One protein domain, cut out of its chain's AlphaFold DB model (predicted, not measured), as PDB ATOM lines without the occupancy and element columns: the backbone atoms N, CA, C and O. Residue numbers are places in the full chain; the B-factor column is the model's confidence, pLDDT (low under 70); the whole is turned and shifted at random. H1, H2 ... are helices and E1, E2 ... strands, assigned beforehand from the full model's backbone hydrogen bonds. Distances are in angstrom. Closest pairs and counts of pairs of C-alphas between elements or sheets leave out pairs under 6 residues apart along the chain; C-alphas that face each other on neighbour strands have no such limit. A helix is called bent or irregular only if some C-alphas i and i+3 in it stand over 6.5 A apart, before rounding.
ATOM      1  N   LYS A   5     -32.479  20.721  24.513       90.56
ATOM      2  CA  LYS A   5     -32.015  19.479  23.898       90.56
ATOM      3  C   LYS A   5     -33.112  18.428  24.027       90.56
ATOM      4  O   LYS A   5     -33.693  18.276  25.099       90.56
ATOM      5  N   GLU A   6     -33.392  17.722  22.943       92.44
ATOM      6  CA  GLU A   6     -34.381  16.648  22.892       92.44
ATOM      7  C   GLU A   6     -33.744  15.406  22.276       92.44
ATOM      8  O   GLU A   6     -33.053  15.507  21.263       92.44
ATOM      9  N   VAL A   7     -33.908  14.254  22.925       90.56
ATOM     10  CA  VAL A   7     -33.286  12.986  22.527       90.56
ATOM     11  C   VAL A   7     -34.266  11.843  22.766       90.56
ATOM     12  O   VAL A   7     -34.846  11.745  23.845       90.56
ATOM     13  N   SER A   8     -34.404  10.946  21.793       88.62
ATOM     14  CA  SER A   8     -35.108   9.673  21.975       88.62
ATOM     15  C   SER A   8     -34.144   8.603  22.492       88.62
ATOM     16  O   SER A   8     -33.059   8.426  21.937       88.62
ATOM     17  N   TYR A   9     -34.517   7.886  23.553       87.06
ATOM     18  CA  TYR A   9     -33.674   6.873  24.191       87.06
ATOM     19  C   TYR A   9     -34.508   5.763  24.842       87.06
ATOM     20  O   TYR A   9     -35.335   6.050  25.697       87.06
ATOM     21  N   ASN A  10     -34.304   4.496  24.463       81.94
ATOM     22  CA  ASN A  10     -34.973   3.327  25.066       81.94
ATOM     23  C   ASN A  10     -36.513   3.445  25.194       81.94
ATOM     24  O   ASN A  10     -37.100   3.040  26.197       81.94
ATOM     25  N   ASN A  11     -37.174   3.969  24.153       78.44
ATOM     26  CA  ASN A  11     -38.608   4.314  24.129       78.44
ATOM     27  C   ASN A  11     -38.998   5.424  25.117       78.44
ATOM     28  O   ASN A  11     -40.123   5.458  25.597       78.44
ATOM     29  N   PHE A  12     -38.080   6.328  25.447       82.81
ATOM     30  CA  PHE A  12     -38.363   7.571  26.151       82.81
ATOM     31  C   PHE A  12     -38.006   8.767  25.273       82.81
ATOM     32  O   PHE A  12     -36.983   8.763  24.592       82.81
ATOM     33  N   THR A  13     -38.799   9.829  25.363       86.81
ATOM     34  CA  THR A  13     -38.410  11.174  24.938       86.81
ATOM     35  C   THR A  13     -37.793  11.899  26.129       86.81
ATOM     36  O   THR A  13     -38.457  12.136  27.142       86.81
ATOM     37  N   ILE A  14     -36.518  12.261  26.017       88.94
ATOM     38  CA  ILE A  14     -35.776  13.040  27.006       88.94
ATOM     39  C   ILE A  14     -35.699  14.486  26.529       88.94
ATOM     40  O   ILE A  14     -35.210  14.755  25.437       88.94
ATOM     41  N   ILE A  15     -36.146  15.425  27.359       88.94
ATOM     42  CA  ILE A  15     -36.074  16.866  27.099       88.94
ATOM     43  C   ILE A  15     -35.266  17.510  28.219       88.94
ATOM     44  O   ILE A  15     -35.680  17.444  29.372       88.94
ATOM     45  N   ALA A  16     -34.162  18.171  27.883       89.69
ATOM     46  CA  ALA A  16     -33.385  19.018  28.783       89.69
ATOM     47  C   ALA A  16     -33.494  20.479  28.330       89.69
ATOM     48  O   ALA A  16     -33.325  20.768  27.149       89.69
ATOM     49  N   ALA A  17     -33.771  21.413  29.236       88.81
ATOM     50  CA  ALA A  17     -33.895  22.833  28.936       88.81
ATOM     51  C   ALA A  17     -33.309  23.707  30.050       88.81
ATOM     52  O   ALA A  17     -33.326  23.332  31.220       88.81
ATOM     53  N   HIS A  18     -32.791  24.884  29.699       84.44
ATOM     54  CA  HIS A  18     -32.279  25.832  30.689       84.44
ATOM     55  C   HIS A  18     -33.423  26.598  31.360       84.44
ATOM     56  O   HIS A  18     -34.221  27.257  30.690       84.44
ATOM     57  N   PHE A  19     -33.467  26.566  32.687       81.00
ATOM     58  CA  PHE A  19     -34.451  27.261  33.501       81.00
ATOM     59  C   PHE A  19     -33.809  27.760  34.800       81.00
ATOM     60  O   PHE A  19     -33.131  27.013  35.498       81.00
ATOM     61  N   ARG A  20     -34.013  29.045  35.131       79.69
ATOM     62  CA  ARG A  20     -33.521  29.680  36.375       79.69
ATOM     63  C   ARG A  20     -32.025  29.454  36.678       79.69
ATOM     64  O   ARG A  20     -31.648  29.253  37.827       79.69
ATOM     65  N   GLY A  21     -31.170  29.518  35.657       80.62
ATOM     66  CA  GLY A  21     -29.710  29.438  35.824       80.62
ATOM     67  C   GLY A  21     -29.138  28.019  35.902       80.62
ATOM     68  O   GLY A  21     -27.955  27.866  36.187       80.62
ATOM     69  N   LYS A  22     -29.955  26.989  35.656       83.69
ATOM     70  CA  LYS A  22     -29.521  25.593  35.535       83.69
ATOM     71  C   LYS A  22     -30.196  24.924  34.346       83.69
ATOM     72  O   LYS A  22     -31.263  25.353  33.909       83.69
ATOM     73  N   PHE A  23     -29.615  23.846  33.838       85.31
ATOM     74  CA  PHE A  23     -30.356  22.928  32.983       85.31
ATOM     75  C   PHE A  23     -31.210  22.014  33.846       85.31
ATOM     76  O   PHE A  23     -30.749  21.505  34.859       85.31
ATOM     77  N   GLN A  24     -32.453  21.808  33.432       88.25
ATOM     78  CA  GLN A  24     -33.395  20.869  34.022       88.25
ATOM     79  C   GLN A  24     -33.919  19.958  32.921       88.25
ATOM     80  O   GLN A  24     -34.019  20.382  31.771       88.25
ATOM     81  N   GLY A  25     -34.293  18.723  33.229       87.12
ATOM     82  CA  GLY A  25     -34.863  17.856  32.206       87.12
ATOM     83  C   GLY A  25     -35.860  16.843  32.713       87.12
ATOM     84  O   GLY A  25     -35.978  16.617  33.916       87.12
ATOM     85  N   ARG A  26     -36.580  16.253  31.760       87.50
ATOM     86  CA  ARG A  26     -37.515  15.157  31.980       87.50
ATOM     87  C   ARG A  26     -37.353  14.058  30.947       87.50
ATOM     88  O   ARG A  26     -37.137  14.356  29.777       87.50
ATOM     89  N   ALA A  27     -37.530  12.813  31.363       82.69
ATOM     90  CA  ALA A  27     -37.758  11.686  30.462       82.69
ATOM     91  C   ALA A  27     -39.249  11.330  30.491       82.69
ATOM     92  O   ALA A  27     -39.857  11.374  31.554       82.69
ATOM     93  N   THR A  28     -39.855  11.035  29.344       76.75
ATOM     94  CA  THR A  28     -41.257  10.594  29.228       76.75
ATOM     95  C   THR A  28     -41.306   9.336  28.383       76.75
ATOM     96  O   THR A  28     -40.714   9.321  27.311       76.75
ATOM     97  N   TYR A  29     -41.980   8.289  28.853       72.25
ATOM     98  CA  TYR A  29     -42.083   7.036  28.106       72.25
ATOM     99  C   TYR A  29     -42.989   7.206  26.882       72.25
ATOM    100  O   TYR A  29     -44.139   7.626  27.005       72.25
ATOM    101  N   ASP A  30     -42.458   6.882  25.713       62.84
ATOM    102  CA  ASP A  30     -43.118   6.963  24.422       62.84
ATOM    103  C   ASP A  30     -43.850   5.639  24.166       62.84
ATOM    104  O   ASP A  30     -43.301   4.664  23.648       62.84
ATOM    105  N   LEU A  31     -45.097   5.556  24.627       52.44
ATOM    106  CA  LEU A  31     -46.014   4.501  24.210       52.44
ATOM    107  C   LEU A  31     -47.270   5.118  23.638       52.44
ATOM    108  O   LEU A  31     -48.212   5.438  24.359       52.44
ATOM    109  N   TYR A  32     -47.318   5.151  22.316       41.41
ATOM    110  CA  TYR A  32     -48.490   5.572  21.569       41.41
ATOM    111  C   TYR A  32     -49.744   4.692  21.758       41.41
ATOM    112  O   TYR A  32     -50.789   5.075  21.257       41.41
ATOM    113  N   TRP A  33     -49.718   3.550  22.474       43.28
ATOM    114  CA  TRP A  33     -50.878   2.627  22.482       43.28
ATOM    115  C   TRP A  33     -51.144   1.814  23.769       43.28
ATOM    116  O   TRP A  33     -51.863   0.814  23.726       43.28
ATOM    117  N   ARG A  34     -50.605   2.180  24.942       44.25
ATOM    118  CA  ARG A  34     -51.006   1.540  26.220       44.25
ATOM    119  C   ARG A  34     -51.244   2.595  27.296       44.25
ATOM    120  O   ARG A  34     -50.334   2.916  28.050       44.25
ATOM    121  N   GLU A  35     -52.480   3.073  27.379       45.56
ATOM    122  CA  GLU A  35     -52.994   4.136  28.268       45.56
ATOM    123  C   GLU A  35     -52.878   3.882  29.794       45.56
ATOM    124  O   GLU A  35     -53.584   4.495  30.582       45.56
ATOM    125  N   GLU A  36     -52.009   2.985  30.264       47.16
ATOM    126  CA  GLU A  36     -51.978   2.570  31.679       47.16
ATOM    127  C   GLU A  36     -50.566   2.361  32.243       47.16
ATOM    128  O   GLU A  36     -50.415   1.781  33.319       47.16
ATOM    129  N   LEU A  37     -49.507   2.802  31.553       45.25
ATOM    130  CA  LEU A  37     -48.220   2.943  32.235       45.25
ATOM    131  C   LEU A  37     -48.174   4.310  32.921       45.25
ATOM    132  O   LEU A  37     -48.586   5.298  32.309       45.25
ATOM    133  N   PRO A  38     -47.704   4.389  34.180       45.00
ATOM    134  CA  PRO A  38     -47.555   5.670  34.854       45.00
ATOM    135  C   PRO A  38     -46.740   6.608  33.964       45.00
ATOM    136  O   PRO A  38     -45.803   6.173  33.292       45.00
ATOM    137  N   ARG A  39     -47.086   7.898  33.947       51.28
ATOM    138  CA  ARG A  39     -46.208   8.911  33.365       51.28
ATOM    139  C   ARG A  39     -44.954   8.946  34.227       51.28
ATOM    140  O   ARG A  39     -44.931   9.577  35.279       51.28
ATOM    141  N   ILE A  40     -43.951   8.180  33.826       55.62
ATOM    142  CA  ILE A  40     -42.692   8.120  34.550       55.62
ATOM    143  C   ILE A  40     -41.923   9.370  34.170       55.62
ATOM    144  O   ILE A  40     -41.378   9.458  33.073       55.62
ATOM    145  N   GLU A  41     -41.961  10.354  35.062       63.41
ATOM    146  CA  GLU A  41     -41.201  11.589  34.948       63.41
ATOM    147  C   GLU A  41     -39.954  11.480  35.812       63.41
ATOM    148  O   GLU A  41     -40.011  11.598  37.036       63.41
ATOM    149  N   TYR A  42     -38.811  11.295  35.168       62.47
ATOM    150  CA  TYR A  42     -37.526  11.509  35.823       62.47
ATOM    151  C   TYR A  42     -37.171  12.990  35.774       62.47
ATOM    152  O   TYR A  42     -37.537  13.664  34.815       62.47
ATOM    153  N   ARG A  43     -36.484  13.510  36.794       76.25
ATOM    154  CA  ARG A  43     -36.009  14.901  36.828       76.25
ATOM    155  C   ARG A  43     -34.535  14.934  37.196       76.25
ATOM    156  O   ARG A  43     -34.097  14.199  38.074       76.25
ATOM    157  N   ALA A  44     -33.785  15.794  36.524       78.12
ATOM    158  CA  ALA A  44     -32.389  16.066  36.834       78.12
ATOM    159  C   ALA A  44     -32.108  17.557  36.639       78.12
ATOM    160  O   ALA A  44     -32.716  18.180  35.764       78.12
ATOM    161  N   GLU A  45     -31.195  18.102  37.442       81.19
ATOM    162  CA  GLU A  45     -30.648  19.447  37.271       81.19
ATOM    163  C   GLU A  45     -29.130  19.376  37.137       81.19
ATOM    164  O   GLU A  45     -28.499  18.629  37.882       81.19
ATOM    165  N   ASP A  46     -28.547  20.161  36.233       80.56
ATOM    166  CA  ASP A  46     -27.093  20.236  36.073       80.56
ATOM    167  C   ASP A  46     -26.644  21.547  35.396       80.56
ATOM    168  O   ASP A  46     -27.463  22.373  34.980       80.56
ATOM    169  N   VAL A  47     -25.332  21.747  35.277       79.88
ATOM    170  CA  VAL A  47     -24.713  22.910  34.621       79.88
ATOM    171  C   VAL A  47     -24.756  22.830  33.095       79.88
ATOM    172  O   VAL A  47     -24.587  23.851  32.430       79.88
ATOM    173  N   SER A  48     -25.016  21.651  32.519       86.44
ATOM    174  CA  SER A  48     -25.135  21.461  31.070       86.44
ATOM    175  C   SER A  48     -26.329  20.584  30.691       86.44
ATOM    176  O   SER A  48     -26.734  19.684  31.430       86.44
ATOM    177  N   SER A  49     -26.887  20.812  29.498       83.56
ATOM    178  CA  SER A  49     -27.945  19.957  28.945       83.56
ATOM    179  C   SER A  49     -27.495  18.508  28.776       83.56
ATOM    180  O   SER A  49     -28.313  17.600  28.875       83.56
ATOM    181  N   ASP A  50     -26.209  18.290  28.509       87.88
ATOM    182  CA  ASP A  50     -25.656  16.962  28.257       87.88
ATOM    183  C   ASP A  50     -25.602  16.142  29.540       87.88
ATOM    184  O   ASP A  50     -26.047  14.999  29.544       87.88
ATOM    185  N   ALA A  51     -25.176  16.752  30.648       86.94
ATOM    186  CA  ALA A  51     -25.179  16.100  31.951       86.94
ATOM    187  C   ALA A  51     -26.605  15.742  32.411       86.94
ATOM    188  O   ALA A  51     -26.839  14.638  32.905       86.94
ATOM    189  N   VAL A  52     -27.587  16.618  32.152       86.31
ATOM    190  CA  VAL A  52     -29.009  16.313  32.389       86.31
ATOM    191  C   VAL A  52     -29.467  15.109  31.561       86.31
ATOM    192  O   VAL A  52     -30.118  14.215  32.102       86.31
ATOM    193  N   VAL A  53     -29.130  15.054  30.266       87.94
ATOM    194  CA  VAL A  53     -29.502  13.918  29.405       87.94
ATOM    195  C   VAL A  53     -28.854  12.619  29.885       87.94
ATOM    196  O   VAL A  53     -29.558  11.622  30.006       87.94
ATOM    197  N   GLU A  54     -27.556  12.611  30.195       90.38
ATOM    198  CA  GLU A  54     -26.860  11.398  30.649       90.38
ATOM    199  C   GLU A  54     -27.389  10.892  32.001       90.38
ATOM    200  O   GLU A  54     -27.570   9.689  32.190       90.38
ATOM    201  N   ASN A  55     -27.745  11.792  32.924       89.38
ATOM    202  CA  ASN A  55     -28.395  11.407  34.178       89.38
ATOM    203  C   ASN A  55     -29.769  10.758  33.929       89.38
ATOM    204  O   ASN A  55     -30.080   9.707  34.492       89.38
ATOM    205  N   LEU A  56     -30.576  11.344  33.038       88.25
ATOM    206  CA  LEU A  56     -31.887  10.804  32.674       88.25
ATOM    207  C   LEU A  56     -31.782   9.451  31.953       88.25
ATOM    208  O   LEU A  56     -32.617   8.584  32.202       88.25
ATOM    209  N   LYS A  57     -30.754   9.228  31.123       90.81
ATOM    210  CA  LYS A  57     -30.480   7.913  30.516       90.81
ATOM    211  C   LYS A  57     -30.203   6.845  31.573       90.81
ATOM    212  O   LYS A  57     -30.837   5.798  31.532       90.81
ATOM    213  N   ARG A  58     -29.352   7.135  32.565       89.12
ATOM    214  CA  ARG A  58     -29.067   6.200  33.669       89.12
ATOM    215  C   ARG A  58     -30.334   5.807  34.432       89.12
ATOM    216  O   ARG A  58     -30.548   4.629  34.689       89.12
ATOM    217  N   GLN A  59     -31.205   6.771  34.737       86.75
ATOM    218  CA  GLN A  59     -32.489   6.488  35.397       86.75
ATOM    219  C   GLN A  59     -33.422   5.639  34.513       86.75
ATOM    220  O   GLN A  59     -34.127   4.760  35.008       86.75
ATOM    221  N   VAL A  60     -33.415   5.863  33.195       85.06
ATOM    222  CA  VAL A  60     -34.144   5.026  32.228       85.06
ATOM    223  C   VAL A  60     -33.588   3.599  32.183       85.06
ATOM    224  O   VAL A  60     -34.369   2.649  32.114       85.06
ATOM    225  N   ASP A  61     -32.273   3.422  32.251       87.25
ATOM    226  CA  ASP A  61     -31.646   2.098  32.264       87.25
ATOM    227  C   ASP A  61     -31.957   1.342  33.557       87.25
ATOM    228  O   ASP A  61     -32.380   0.187  33.503       87.25
ATOM    229  N   GLU A  62     -31.861   2.008  34.709       83.81
ATOM    230  CA  GLU A  62     -32.286   1.463  36.004       83.81
ATOM    231  C   GLU A  62     -33.770   1.076  35.993       83.81
ATOM    232  O   GLU A  62     -34.152   0.016  36.497       83.81
ATOM    233  N   PHE A  63     -34.623   1.896  35.374       78.00
ATOM    234  CA  PHE A  63     -36.028   1.559  35.198       78.00
ATOM    235  C   PHE A  63     -36.210   0.316  34.340       78.00
ATOM    236  O   PHE A  63     -36.933  -0.591  34.736       78.00
ATOM    237  N   ASN A  64     -35.571   0.256  33.172       78.50
ATOM    238  CA  ASN A  64     -35.708  -0.872  32.258       78.50
ATOM    239  C   ASN A  64     -35.181  -2.172  32.874       78.50
ATOM    240  O   ASN A  64     -35.817  -3.210  32.689       78.50
ATOM    241  N   ALA A  65     -34.101  -2.107  33.658       80.88
ATOM    242  CA  ALA A  65     -33.578  -3.244  34.410       80.88
ATOM    243  C   ALA A  65     -34.601  -3.799  35.420       80.88
ATOM    244  O   ALA A  65     -34.698  -5.011  35.592       80.88
ATOM    245  N   ASN A  66     -35.413  -2.930  36.031       74.44
ATOM    246  CA  ASN A  66     -36.376  -3.298  37.079       74.44
ATOM    247  C   ASN A  66     -37.845  -3.341  36.605       74.44
ATOM    248  O   ASN A  66     -38.764  -3.636  37.376       74.44
ATOM    249  N   LYS A  67     -38.097  -3.036  35.329       75.00
ATOM    250  CA  LYS A  67     -39.437  -2.832  34.762       75.00
ATOM    251  C   LYS A  67     -40.313  -4.072  34.866       75.00
ATOM    252  O   LYS A  67     -41.503  -3.953  35.152       75.00
ATOM    253  N   SER A  68     -39.747  -5.252  34.623       72.88
ATOM    254  CA  SER A  68     -40.470  -6.527  34.699       72.88
ATOM    255  C   SER A  68     -41.004  -6.782  36.111       72.88
ATOM    256  O   SER A  68     -42.181  -7.107  36.274       72.88
ATOM    257  N   GLU A  69     -40.183  -6.545  37.135       78.12
ATOM    258  CA  GLU A  69     -40.574  -6.686  38.537       78.12
ATOM    259  C   GLU A  69     -41.642  -5.656  38.931       78.12
ATOM    260  O   GLU A  69     -42.657  -6.010  39.538       78.12
ATOM    261  N   ALA A  70     -41.460  -4.390  38.542       73.25
ATOM    262  CA  ALA A  70     -42.423  -3.326  38.821       73.25
ATOM    263  C   ALA A  70     -43.796  -3.612  38.184       73.25
ATOM    264  O   ALA A  70     -44.828  -3.521  38.855       73.25
ATOM    265  N   ILE A  71     -43.817  -4.027  36.913       77.06
ATOM    266  CA  ILE A  71     -45.045  -4.433  36.212       77.06
ATOM    267  C   ILE A  71     -45.677  -5.649  36.898       77.06
ATOM    268  O   ILE A  71     -46.892  -5.669  37.102       77.06
ATOM    269  N   GLY A  72     -44.869  -6.632  37.307       81.50
ATOM    270  CA  GLY A  72     -45.331  -7.802  38.053       81.50
ATOM    271  C   GLY A  72     -46.033  -7.431  39.363       81.50
ATOM    272  O   GLY A  72     -47.131  -7.919  39.631       81.50
ATOM    273  N   LYS A  73     -45.457  -6.509  40.147       82.56
ATOM    274  CA  LYS A  73     -46.053  -6.006  41.400       82.56
ATOM    275  C   LYS A  73     -47.389  -5.297  41.165       82.56
ATOM    276  O   LYS A  73     -48.356  -5.592  41.868       82.56
ATOM    277  N   ILE A  74     -47.468  -4.414  40.166       82.25
ATOM    278  CA  ILE A  74     -48.710  -3.697  39.815       82.25
ATOM    279  C   ILE A  74     -49.798  -4.689  39.404       82.25
ATOM    280  O   ILE A  74     -50.922  -4.643  39.903       82.25
ATOM    281  N   ARG A  75     -49.455  -5.635  38.530       87.81
ATOM    282  CA  ARG A  75     -50.368  -6.682  38.072       87.81
ATOM    283  C   ARG A  75     -50.894  -7.521  39.233       87.81
ATOM    284  O   ARG A  75     -52.089  -7.806  39.288       87.81
ATOM    285  N   LEU A  76     -50.024  -7.885  40.172       91.06
ATOM    286  CA  LEU A  76     -50.398  -8.639  41.364       91.06
ATOM    287  C   LEU A  76     -51.342  -7.850  42.279       91.06
ATOM    288  O   LEU A  76     -52.317  -8.410  42.780       91.06
ATOM    289  N   ALA A  77     -51.078  -6.558  42.476       87.81
ATOM    290  CA  ALA A  77     -51.952  -5.674  43.241       87.81
ATOM    291  C   ALA A  77     -53.341  -5.571  42.589       87.81
ATOM    292  O   ALA A  77     -54.350  -5.831  43.246       87.81
ATOM    293  N   ASN A  78     -53.391  -5.315  41.280       90.81
ATOM    294  CA  ASN A  78     -54.640  -5.263  40.517       90.81
ATOM    295  C   ASN A  78     -55.399  -6.591  40.578       90.81
ATOM    296  O   ASN A  78     -56.625  -6.603  40.675       90.81
ATOM    297  N   HIS A  79     -54.687  -7.718  40.561       95.56
ATOM    298  CA  HIS A  79     -55.294  -9.037  40.681       95.56
ATOM    299  C   HIS A  79     -55.978  -9.254  42.034       95.56
ATOM    300  O   HIS A  79     -57.108  -9.738  42.079       95.56
ATOM    301  N   ARG A  80     -55.337  -8.845  43.135       96.06
ATOM    302  CA  ARG A  80     -55.942  -8.911  44.475       96.06
ATOM    303  C   ARG A  80     -57.197  -8.047  44.569       96.06
ATOM    304  O   ARG A  80     -58.203  -8.513  45.092       96.06
ATOM    305  N   LEU A  81     -57.158  -6.831  44.020       94.38
ATOM    306  CA  LEU A  81     -58.322  -5.939  43.974       94.38
ATOM    307  C   LEU A  81     -59.466  -6.543  43.154       94.38
ATOM    308  O   LEU A  81     -60.604  -6.563  43.615       94.38
ATOM    309  N   PHE A  82     -59.156  -7.092  41.976       95.19
ATOM    310  CA  PHE A  82     -60.126  -7.781  41.128       95.19
ATOM    311  C   PHE A  82     -60.824  -8.923  41.878       95.19
ATOM    312  O   PHE A  82     -62.052  -8.947  41.940       95.19
ATOM    313  N   LEU A  83     -60.061  -9.832  42.495       96.00
ATOM    314  CA  LEU A  83     -60.629 -10.957  43.243       96.00
ATOM    315  C   LEU A  83     -61.457 -10.491  44.444       96.00
ATOM    316  O   LEU A  83     -62.571 -10.972  44.632       96.00
ATOM    317  N   SER A  84     -60.956  -9.509  45.199       95.12
ATOM    318  CA  SER A  84     -61.681  -8.934  46.334       95.12
ATOM    319  C   SER A  84     -63.020  -8.334  45.902       95.12
ATOM    320  O   SER A  84     -64.026  -8.578  46.558       95.12
ATOM    321  N   SER A  85     -63.056  -7.591  44.788       91.94
ATOM    322  CA  SER A  85     -64.301  -7.017  44.255       91.94
ATOM    323  C   SER A  85     -65.298  -8.072  43.763       91.94
ATOM    324  O   SER A  85     -66.496  -7.816  43.747       91.94
ATOM    325  N   ALA A  86     -64.810  -9.258  43.392       90.94
ATOM    326  CA  ALA A  86     -65.627 -10.392  42.974       90.94
ATOM    327  C   ALA A  86     -66.009 -11.331  44.138       90.94
ATOM    328  O   ALA A  86     -66.669 -12.340  43.906       90.94
ATOM    329  N   GLY A  87     -65.577 -11.047  45.375       94.69
ATOM    330  CA  GLY A  87     -65.804 -11.924  46.531       94.69
ATOM    331  C   GLY A  87     -65.015 -13.240  46.487       94.69
ATOM    332  O   GLY A  87     -65.397 -14.212  47.131       94.69
ATOM    333  N   ILE A  88     -63.919 -13.293  45.723       94.25
ATOM    334  CA  ILE A  88     -63.109 -14.498  45.519       94.25
ATOM    335  C   ILE A  88     -61.855 -14.428  46.393       94.25
ATOM    336  O   ILE A  88     -61.129 -13.433  46.394       94.25
ATOM    337  N   ALA A  89     -61.556 -15.509  47.114       94.81
ATOM    338  CA  ALA A  89     -60.350 -15.593  47.931       94.81
ATOM    339  C   ALA A  89     -59.074 -15.657  47.069       94.81
ATOM    340  O   ALA A  89     -58.982 -16.416  46.102       94.81
ATOM    341  N   TYR A  90     -58.052 -14.887  47.449       96.00
ATOM    342  CA  TYR A  90     -56.743 -14.925  46.799       96.00
ATOM    343  C   TYR A  90     -55.952 -16.174  47.218       96.00
ATOM    344  O   TYR A  90     -55.661 -16.355  48.396       96.00
ATOM    345  N   GLN A  91     -55.560 -17.007  46.247       96.00
ATOM    346  CA  GLN A  91     -54.836 -18.272  46.483       96.00
ATOM    347  C   GLN A  91     -53.366 -18.245  46.030       96.00
ATOM    348  O   GLN A  91     -52.744 -19.289  45.823       96.00
ATOM    349  N   GLY A  92     -52.800 -17.052  45.838       94.25
ATOM    350  CA  GLY A  92     -51.432 -16.902  45.348       94.25
ATOM    351  C   GLY A  92     -51.319 -16.832  43.824       94.25
ATOM    352  O   GLY A  92     -52.303 -16.838  43.079       94.25
ATOM    353  N   VAL A  93     -50.075 -16.750  43.367       94.00
ATOM    354  CA  VAL A  93     -49.690 -16.755  41.952       94.00
ATOM    355  C   VAL A  93     -48.534 -17.717  41.746       94.00
ATOM    356  O   VAL A  93     -47.855 -18.081  42.705       94.00
ATOM    357  N   ARG A  94     -48.299 -18.111  40.498       89.56
ATOM    358  CA  ARG A  94     -47.178 -18.976  40.139       89.56
ATOM    359  C   ARG A  94     -46.498 -18.514  38.862       89.56
ATOM    360  O   ARG A  94     -47.157 -18.060  37.923       89.56
ATOM    361  N   THR A  95     -45.184 -18.677  38.829       76.12
ATOM    362  CA  THR A  95     -44.421 -18.748  37.585       76.12
ATOM    363  C   THR A  95     -44.730 -20.091  36.916       76.12
ATOM    364  O   THR A  95     -44.918 -21.097  37.596       76.12
ATOM    365  N   THR A  96     -44.919 -20.053  35.603       67.50
ATOM    366  CA  THR A  96     -45.437 -21.109  34.717       67.50
ATOM    367  C   THR A  96     -45.153 -22.567  35.113       67.50
ATOM    368  O   THR A  96     -44.024 -22.950  35.388       67.50
ATOM    369  N   LEU A  97     -46.197 -23.412  35.064       57.84
ATOM    370  CA  LEU A  97     -46.108 -24.877  35.255       57.84
ATOM    371  C   LEU A  97     -46.425 -25.685  33.983       57.84
ATOM    372  O   LEU A  97     -46.308 -26.906  33.975       57.84
ATOM    373  N   ARG A  98     -46.912 -25.031  32.926       61.88
ATOM    374  CA  ARG A  98     -47.368 -25.666  31.681       61.88
ATOM    375  C   ARG A  98     -46.742 -24.936  30.496       61.88
ATOM    376  O   ARG A  98     -46.287 -23.809  30.670       61.88
ATOM    377  N   GLY A  99     -46.715 -25.586  29.330       81.19
ATOM    378  CA  GLY A  99     -46.102 -25.060  28.104       81.19
ATOM    379  C   GLY A  99     -46.486 -23.612  27.769       81.19
ATOM    380  O   GLY A  99     -47.442 -23.053  28.315       81.19
ATOM    381  N   HIS A 100     -45.715 -23.000  26.871       90.06
ATOM    382  CA  HIS A 100     -45.898 -21.606  26.464       90.06
ATOM    383  C   HIS A 100     -47.324 -21.346  25.948       90.06
ATOM    384  O   HIS A 100     -47.861 -22.118  25.154       90.06
ATOM    385  N   ARG A 101     -47.955 -20.275  26.440       89.62
ATOM    386  CA  ARG A 101     -49.315 -19.850  26.099       89.62
ATOM    387  C   ARG A 101     -49.338 -18.356  25.826       89.62
ATOM    388  O   ARG A 101     -49.008 -17.560  26.702       89.62
ATOM    389  N   VAL A 102     -49.853 -18.009  24.652       92.00
ATOM    390  CA  VAL A 102     -50.187 -16.641  24.255       92.00
ATOM    391  C   VAL A 102     -51.698 -16.553  24.061       92.00
ATOM    392  O   VAL A 102     -52.302 -17.416  23.427       92.00
ATOM    393  N   THR A 103     -52.338 -15.547  24.648       93.31
ATOM    394  CA  THR A 103     -53.794 -15.356  24.570       93.31
ATOM    395  C   THR A 103     -54.171 -13.885  24.770       93.31
ATOM    396  O   THR A 103     -53.308 -13.013  24.785       93.31
ATOM    397  N   HIS A 104     -55.460 -13.588  24.925       94.06
ATOM    398  CA  HIS A 104     -55.972 -12.252  25.219       94.06
ATOM    399  C   HIS A 104     -56.839 -12.271  26.476       94.06
ATOM    400  O   HIS A 104     -57.562 -13.229  26.747       94.06
ATOM    401  N   CYS A 105     -56.805 -11.186  27.247       94.25
ATOM    402  CA  CYS A 105     -57.678 -11.033  28.403       94.25
ATOM    403  C   CYS A 105     -59.149 -10.964  27.967       94.25
ATOM    404  O   CYS A 105     -59.510 -10.115  27.157       94.25
ATOM    405  N   TYR A 106     -60.029 -11.779  28.550       93.56
ATOM    406  CA  TYR A 106     -61.461 -11.717  28.223       93.56
ATOM    407  C   TYR A 106     -62.100 -10.361  28.578       93.56
ATOM    408  O   TYR A 106     -63.036  -9.941  27.902       93.56
ATOM    409  N   LYS A 107     -61.586  -9.671  29.612       92.50
ATOM    410  CA  LYS A 107     -62.136  -8.406  30.123       92.50
ATOM    411  C   LYS A 107     -61.713  -7.198  29.286       92.50
ATOM    412  O   LYS A 107     -62.564  -6.438  28.851       92.50
ATOM    413  N   CYS A 108     -60.408  -7.007  29.068       92.56
ATOM    414  CA  CYS A 108     -59.882  -5.814  28.384       92.56
ATOM    415  C   CYS A 108     -59.255  -6.094  27.012       92.56
ATOM    416  O   CYS A 108     -58.718  -5.180  26.395       92.56
ATOM    417  N   ARG A 109     -59.269  -7.351  26.549       93.06
ATOM    418  CA  ARG A 109     -58.761  -7.800  25.239       93.06
ATOM    419  C   ARG A 109     -57.265  -7.575  24.979       93.06
ATOM    420  O   ARG A 109     -56.783  -7.945  23.916       93.06
ATOM    421  N   LYS A 110     -56.502  -7.061  25.950       90.19
ATOM    422  CA  LYS A 110     -55.035  -6.936  25.861       90.19
ATOM    423  C   LYS A 110     -54.375  -8.323  25.795       90.19
ATOM    424  O   LYS A 110     -54.829  -9.250  26.470       90.19
ATOM    425  N   GLY A 111     -53.313  -8.436  24.996       89.56
ATOM    426  CA  GLY A 111     -52.518  -9.658  24.856       89.56
ATOM    427  C   GLY A 111     -51.833 -10.070  26.162       89.56
ATOM    428  O   GLY A 111     -51.477  -9.215  26.975       89.56
ATOM    429  N   LEU A 112     -51.686 -11.378  26.342       92.00
ATOM    430  CA  LEU A 112     -51.117 -12.056  27.504       92.00
ATOM    431  C   LEU A 112     -50.170 -13.152  27.027       92.00
ATOM    432  O   LEU A 112     -50.506 -13.880  26.092       92.00
ATOM    433  N   ASP A 113     -49.034 -13.305  27.693       91.00
ATOM    434  CA  ASP A 113     -48.026 -14.306  27.356       91.00
ATOM    435  C   ASP A 113     -47.395 -14.857  28.636       91.00
ATOM    436  O   ASP A 113     -46.752 -14.129  29.388       91.00
ATOM    437  N   ASN A 114     -47.558 -16.154  28.903       89.56
ATOM    438  CA  ASN A 114     -47.076 -16.745  30.151       89.56
ATOM    439  C   ASN A 114     -45.544 -16.887  30.230       89.56
ATOM    440  O   ASN A 114     -45.028 -17.202  31.297       89.56
ATOM    441  N   SER A 115     -44.794 -16.623  29.156       83.94
ATOM    442  CA  SER A 115     -43.328 -16.504  29.225       83.94
ATOM    443  C   SER A 115     -42.871 -15.264  30.002       83.94
ATOM    444  O   SER A 115     -41.766 -15.248  30.541       83.94
ATOM    445  N   ILE A 116     -43.727 -14.240  30.090       80.38
ATOM    446  CA  ILE A 116     -43.456 -12.963  30.768       80.38
ATOM    447  C   ILE A 116     -44.486 -12.637  31.857       80.38
ATOM    448  O   ILE A 116     -44.216 -11.853  32.770       80.38
ATOM    449  N   ASP A 117     -45.675 -13.228  31.779       85.62
ATOM    450  CA  ASP A 117     -46.801 -12.955  32.654       85.62
ATOM    451  C   ASP A 117     -47.053 -14.095  33.644       85.62
ATOM    452  O   ASP A 117     -46.840 -15.274  33.374       85.62
ATOM    453  N   THR A 118     -47.541 -13.733  34.827       91.19
ATOM    454  CA  THR A 118     -47.765 -14.660  35.939       91.19
ATOM    455  C   THR A 118     -49.143 -15.311  35.848       91.19
ATOM    456  O   THR A 118     -50.102 -14.694  35.379       91.19
ATOM    457  N   GLU A 119     -49.281 -16.536  36.352       94.38
ATOM    458  CA  GLU A 119     -50.554 -17.258  36.353       94.38
ATOM    459  C   GLU A 119     -51.231 -17.220  37.726       94.38
ATOM    460  O   GLU A 119     -50.583 -17.285  38.775       94.38
ATOM    461  N   CYS A 120     -52.562 -17.152  37.720       95.06
ATOM    462  CA  CYS A 120     -53.371 -17.279  38.925       95.06
ATOM    463  C   CYS A 120     -53.301 -18.718  39.442       95.06
ATOM    464  O   CYS A 120     -53.543 -19.660  38.685       95.06
ATOM    465  N   ASN A 121     -53.017 -18.905  40.732       95.12
ATOM    466  CA  ASN A 121     -52.875 -20.251  41.283       95.12
ATOM    467  C   ASN A 121     -54.214 -21.012  41.346       95.12
ATOM    468  O   ASN A 121     -54.231 -22.227  41.178       95.12
ATOM    469  N   ALA A 122     -55.332 -20.291  41.503       93.94
ATOM    470  CA  ALA A 122     -56.671 -20.874  41.612       93.94
ATOM    471  C   ALA A 122     -57.212 -21.415  40.274       93.94
ATOM    472  O   ALA A 122     -57.669 -22.549  40.210       93.94
ATOM    473  N   CYS A 123     -57.158 -20.625  39.191       93.62
ATOM    474  CA  CYS A 123     -57.726 -21.017  37.886       93.62
ATOM    475  C   CYS A 123     -56.686 -21.382  36.816       93.62
ATOM    476  O   CYS A 123     -57.036 -21.907  35.761       93.62
ATOM    477  N   GLY A 124     -55.405 -21.073  37.030       92.69
ATOM    478  CA  GLY A 124     -54.337 -21.336  36.063       92.69
ATOM    479  C   GLY A 124     -54.365 -20.478  34.795       92.69
ATOM    480  O   GLY A 124     -53.669 -20.811  33.834       92.69
ATOM    481  N   TRP A 125     -55.159 -19.406  34.755       94.38
ATOM    482  CA  TRP A 125     -55.132 -18.422  33.668       94.38
ATOM    483  C   TRP A 125     -54.041 -17.379  33.904       94.38
ATOM    484  O   TRP A 125     -53.705 -17.065  35.049       94.38
ATOM    485  N   ILE A 126     -53.533 -16.815  32.809       94.12
ATOM    486  CA  ILE A 126     -52.581 -15.702  32.844       94.12
ATOM    487  C   ILE A 126     -53.282 -14.469  33.421       94.12
ATOM    488  O   ILE A 126     -54.406 -14.141  33.035       94.12
ATOM    489  N   ILE A 127     -52.627 -13.799  34.366       94.38
ATOM    490  CA  ILE A 127     -53.146 -12.595  35.011       94.38
ATOM    491  C   ILE A 127     -52.900 -11.405  34.087       94.38
ATOM    492  O   ILE A 127     -51.770 -11.128  33.694       94.38
ATOM    493  N   CYS A 128     -53.955 -10.662  33.765       92.94
ATOM    494  CA  CYS A 128     -53.828  -9.447  32.971       92.94
ATOM    495  C   CYS A 128     -53.375  -8.248  33.812       92.94
ATOM    496  O   CYS A 128     -53.633  -8.182  35.010       92.94
ATOM    497  N   ASN A 129     -52.801  -7.228  33.169       89.81
ATOM    498  CA  ASN A 129     -52.527  -5.928  33.792       89.81
ATOM    499  C   ASN A 129     -53.776  -5.284  34.421       89.81
ATOM    500  O   ASN A 129     -53.650  -4.607  35.434       89.81
ATOM    501  N   CYS A 130     -54.980  -5.546  33.893       90.81
ATOM    502  CA  CYS A 130     -56.234  -5.097  34.514       90.81
ATOM    503  C   CYS A 130     -56.647  -5.915  35.760       90.81
ATOM    504  O   CYS A 130     -57.743  -5.730  36.283       90.81
ATOM    505  N   GLY A 131     -55.815  -6.865  36.201       93.44
ATOM    506  CA  GLY A 131     -56.048  -7.755  37.342       93.44
ATOM    507  C   GLY A 131     -56.916  -8.981  37.045       93.44
ATOM    508  O   GLY A 131     -56.914  -9.939  37.821       93.44
ATOM    509  N   ALA A 132     -57.642  -8.988  35.924       95.56
ATOM    510  CA  ALA A 132     -58.557 -10.072  35.589       95.56
ATOM    511  C   ALA A 132     -57.828 -11.388  35.270       95.56
ATOM    512  O   ALA A 132     -56.789 -11.406  34.603       95.56
ATOM    513  N   CYS A 133     -58.438 -12.490  35.704       95.56
ATOM    514  CA  CYS A 133     -58.110 -13.868  35.343       95.56
ATOM    515  C   CYS A 133     -59.412 -14.685  35.202       95.56
ATOM    516  O   CYS A 133     -60.507 -14.148  35.400       95.56
ATOM    517  N   GLY A 134     -59.299 -15.986  34.917       94.75
ATOM    518  CA  GLY A 134     -60.443 -16.887  34.735       94.75
ATOM    519  C   GLY A 134     -61.364 -17.051  35.950       94.75
ATOM    520  O   GLY A 134     -62.491 -17.487  35.778       94.75
ATOM    521  N   CYS A 135     -60.948 -16.667  37.163       94.25
ATOM    522  CA  CYS A 135     -61.792 -16.788  38.361       94.25
ATOM    523  C   CYS A 135     -63.096 -15.977  38.284       94.25
ATOM    524  O   CYS A 135     -64.081 -16.374  38.889       94.25
ATOM    525  N   GLY A 136     -63.104 -14.851  37.562       83.12
ATOM    526  CA  GLY A 136     -64.313 -14.040  37.361       83.12
ATOM    527  C   GLY A 136     -64.993 -14.268  36.013       83.12
ATOM    528  O   GLY A 136     -65.813 -13.450  35.609       83.12
ATOM    529  N   TRP A 137     -64.608 -15.319  35.284       87.06
ATOM    530  CA  TRP A 137     -65.230 -15.669  34.015       87.06
ATOM    531  C   TRP A 137     -66.280 -16.756  34.248       87.06
ATOM    532  O   TRP A 137     -65.946 -17.895  34.567       87.06
TER     533      TRP A 137
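AT A GLANCE: This is residues 5 to 137 of the 139 residues of the protein "Putative integron gene cassette protein" of uncultured bacterium (UniProt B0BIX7). Two lobes are joined by one long, bent helix, H1: in one lobe a twisted sheet, E1 to E4, has arm H1a packed over one face; the other lobe, beside arm H1b, is mostly loops with the small hairpin E5 and E6. The 133 printed residues include one named helix and six named strands, in the order E1 E2 E3 E4 H1 E5 E6; both sheets are antiparallel, the larger in the order E1 - E2 - E3 - E4, and the class is mixed. The whole is loose, with a radius of gyration of the C-alphas of 19.0 A, and elongated, spanning 57 by 30 by 23 A.

IN THESE COORDINATES: E1 is residues 5 to 9, from C-alpha 5 at (-32.015, 19.479, 23.898). E2, residues 12 to 19, is 21.4 A long; E3, residues 22 to 29, 23.6 A; E4 is residues 42 to 46. H1, residues 49 to 85, was assigned as one helix by its hydrogen bonds but is bent: C-alphas 65 and 68 are 7.6 A apart. Its arms are H1a, residues 49 to 65, 24.5 A, and H1b, residues 68 to 85, 25.7 A. E5 is residues 102 to 104; E6, residues 111 to 113, ends at C-alpha 113 (-48.026, -14.306, 27.356).

HOW THE PARTS SIT: E1 to E4 form a meander, each strand the antiparallel neighbour of the one before. N 7 and O 14 of hairpin E1 and E2 are 2.9 A apart, N 15 and O 26 of hairpin E2 and E3 2.8 A, and N 25 and O 44 of hairpin E3 and E4 3.0 A, each within hydrogen-bond range. H1a is on this sheet, making two layers, a helix on one face of a sheet; the closest C-alphas of E4 and H1a, those of Ala 44 and Val 52, are 5.6 A apart. H1b, at a steep tilt of 57 degrees to H1a, is not on it. In both arms every O i to N i+4 pair is within hydrogen-bond range. In the hairpin E5 and E6, N 103 and O 112 are 2.9 A apart, within hydrogen-bond range; E6 and H1b are apart.

THE WHOLE: The C-alphas of Gly 21 and Arg 98, the two farthest apart, are 58.0 A apart. The printed part has no cut; the links E3 to E4 and H1 to E5 are long. Residues 30 to 42 and 96 to 98 have pLDDT under 70.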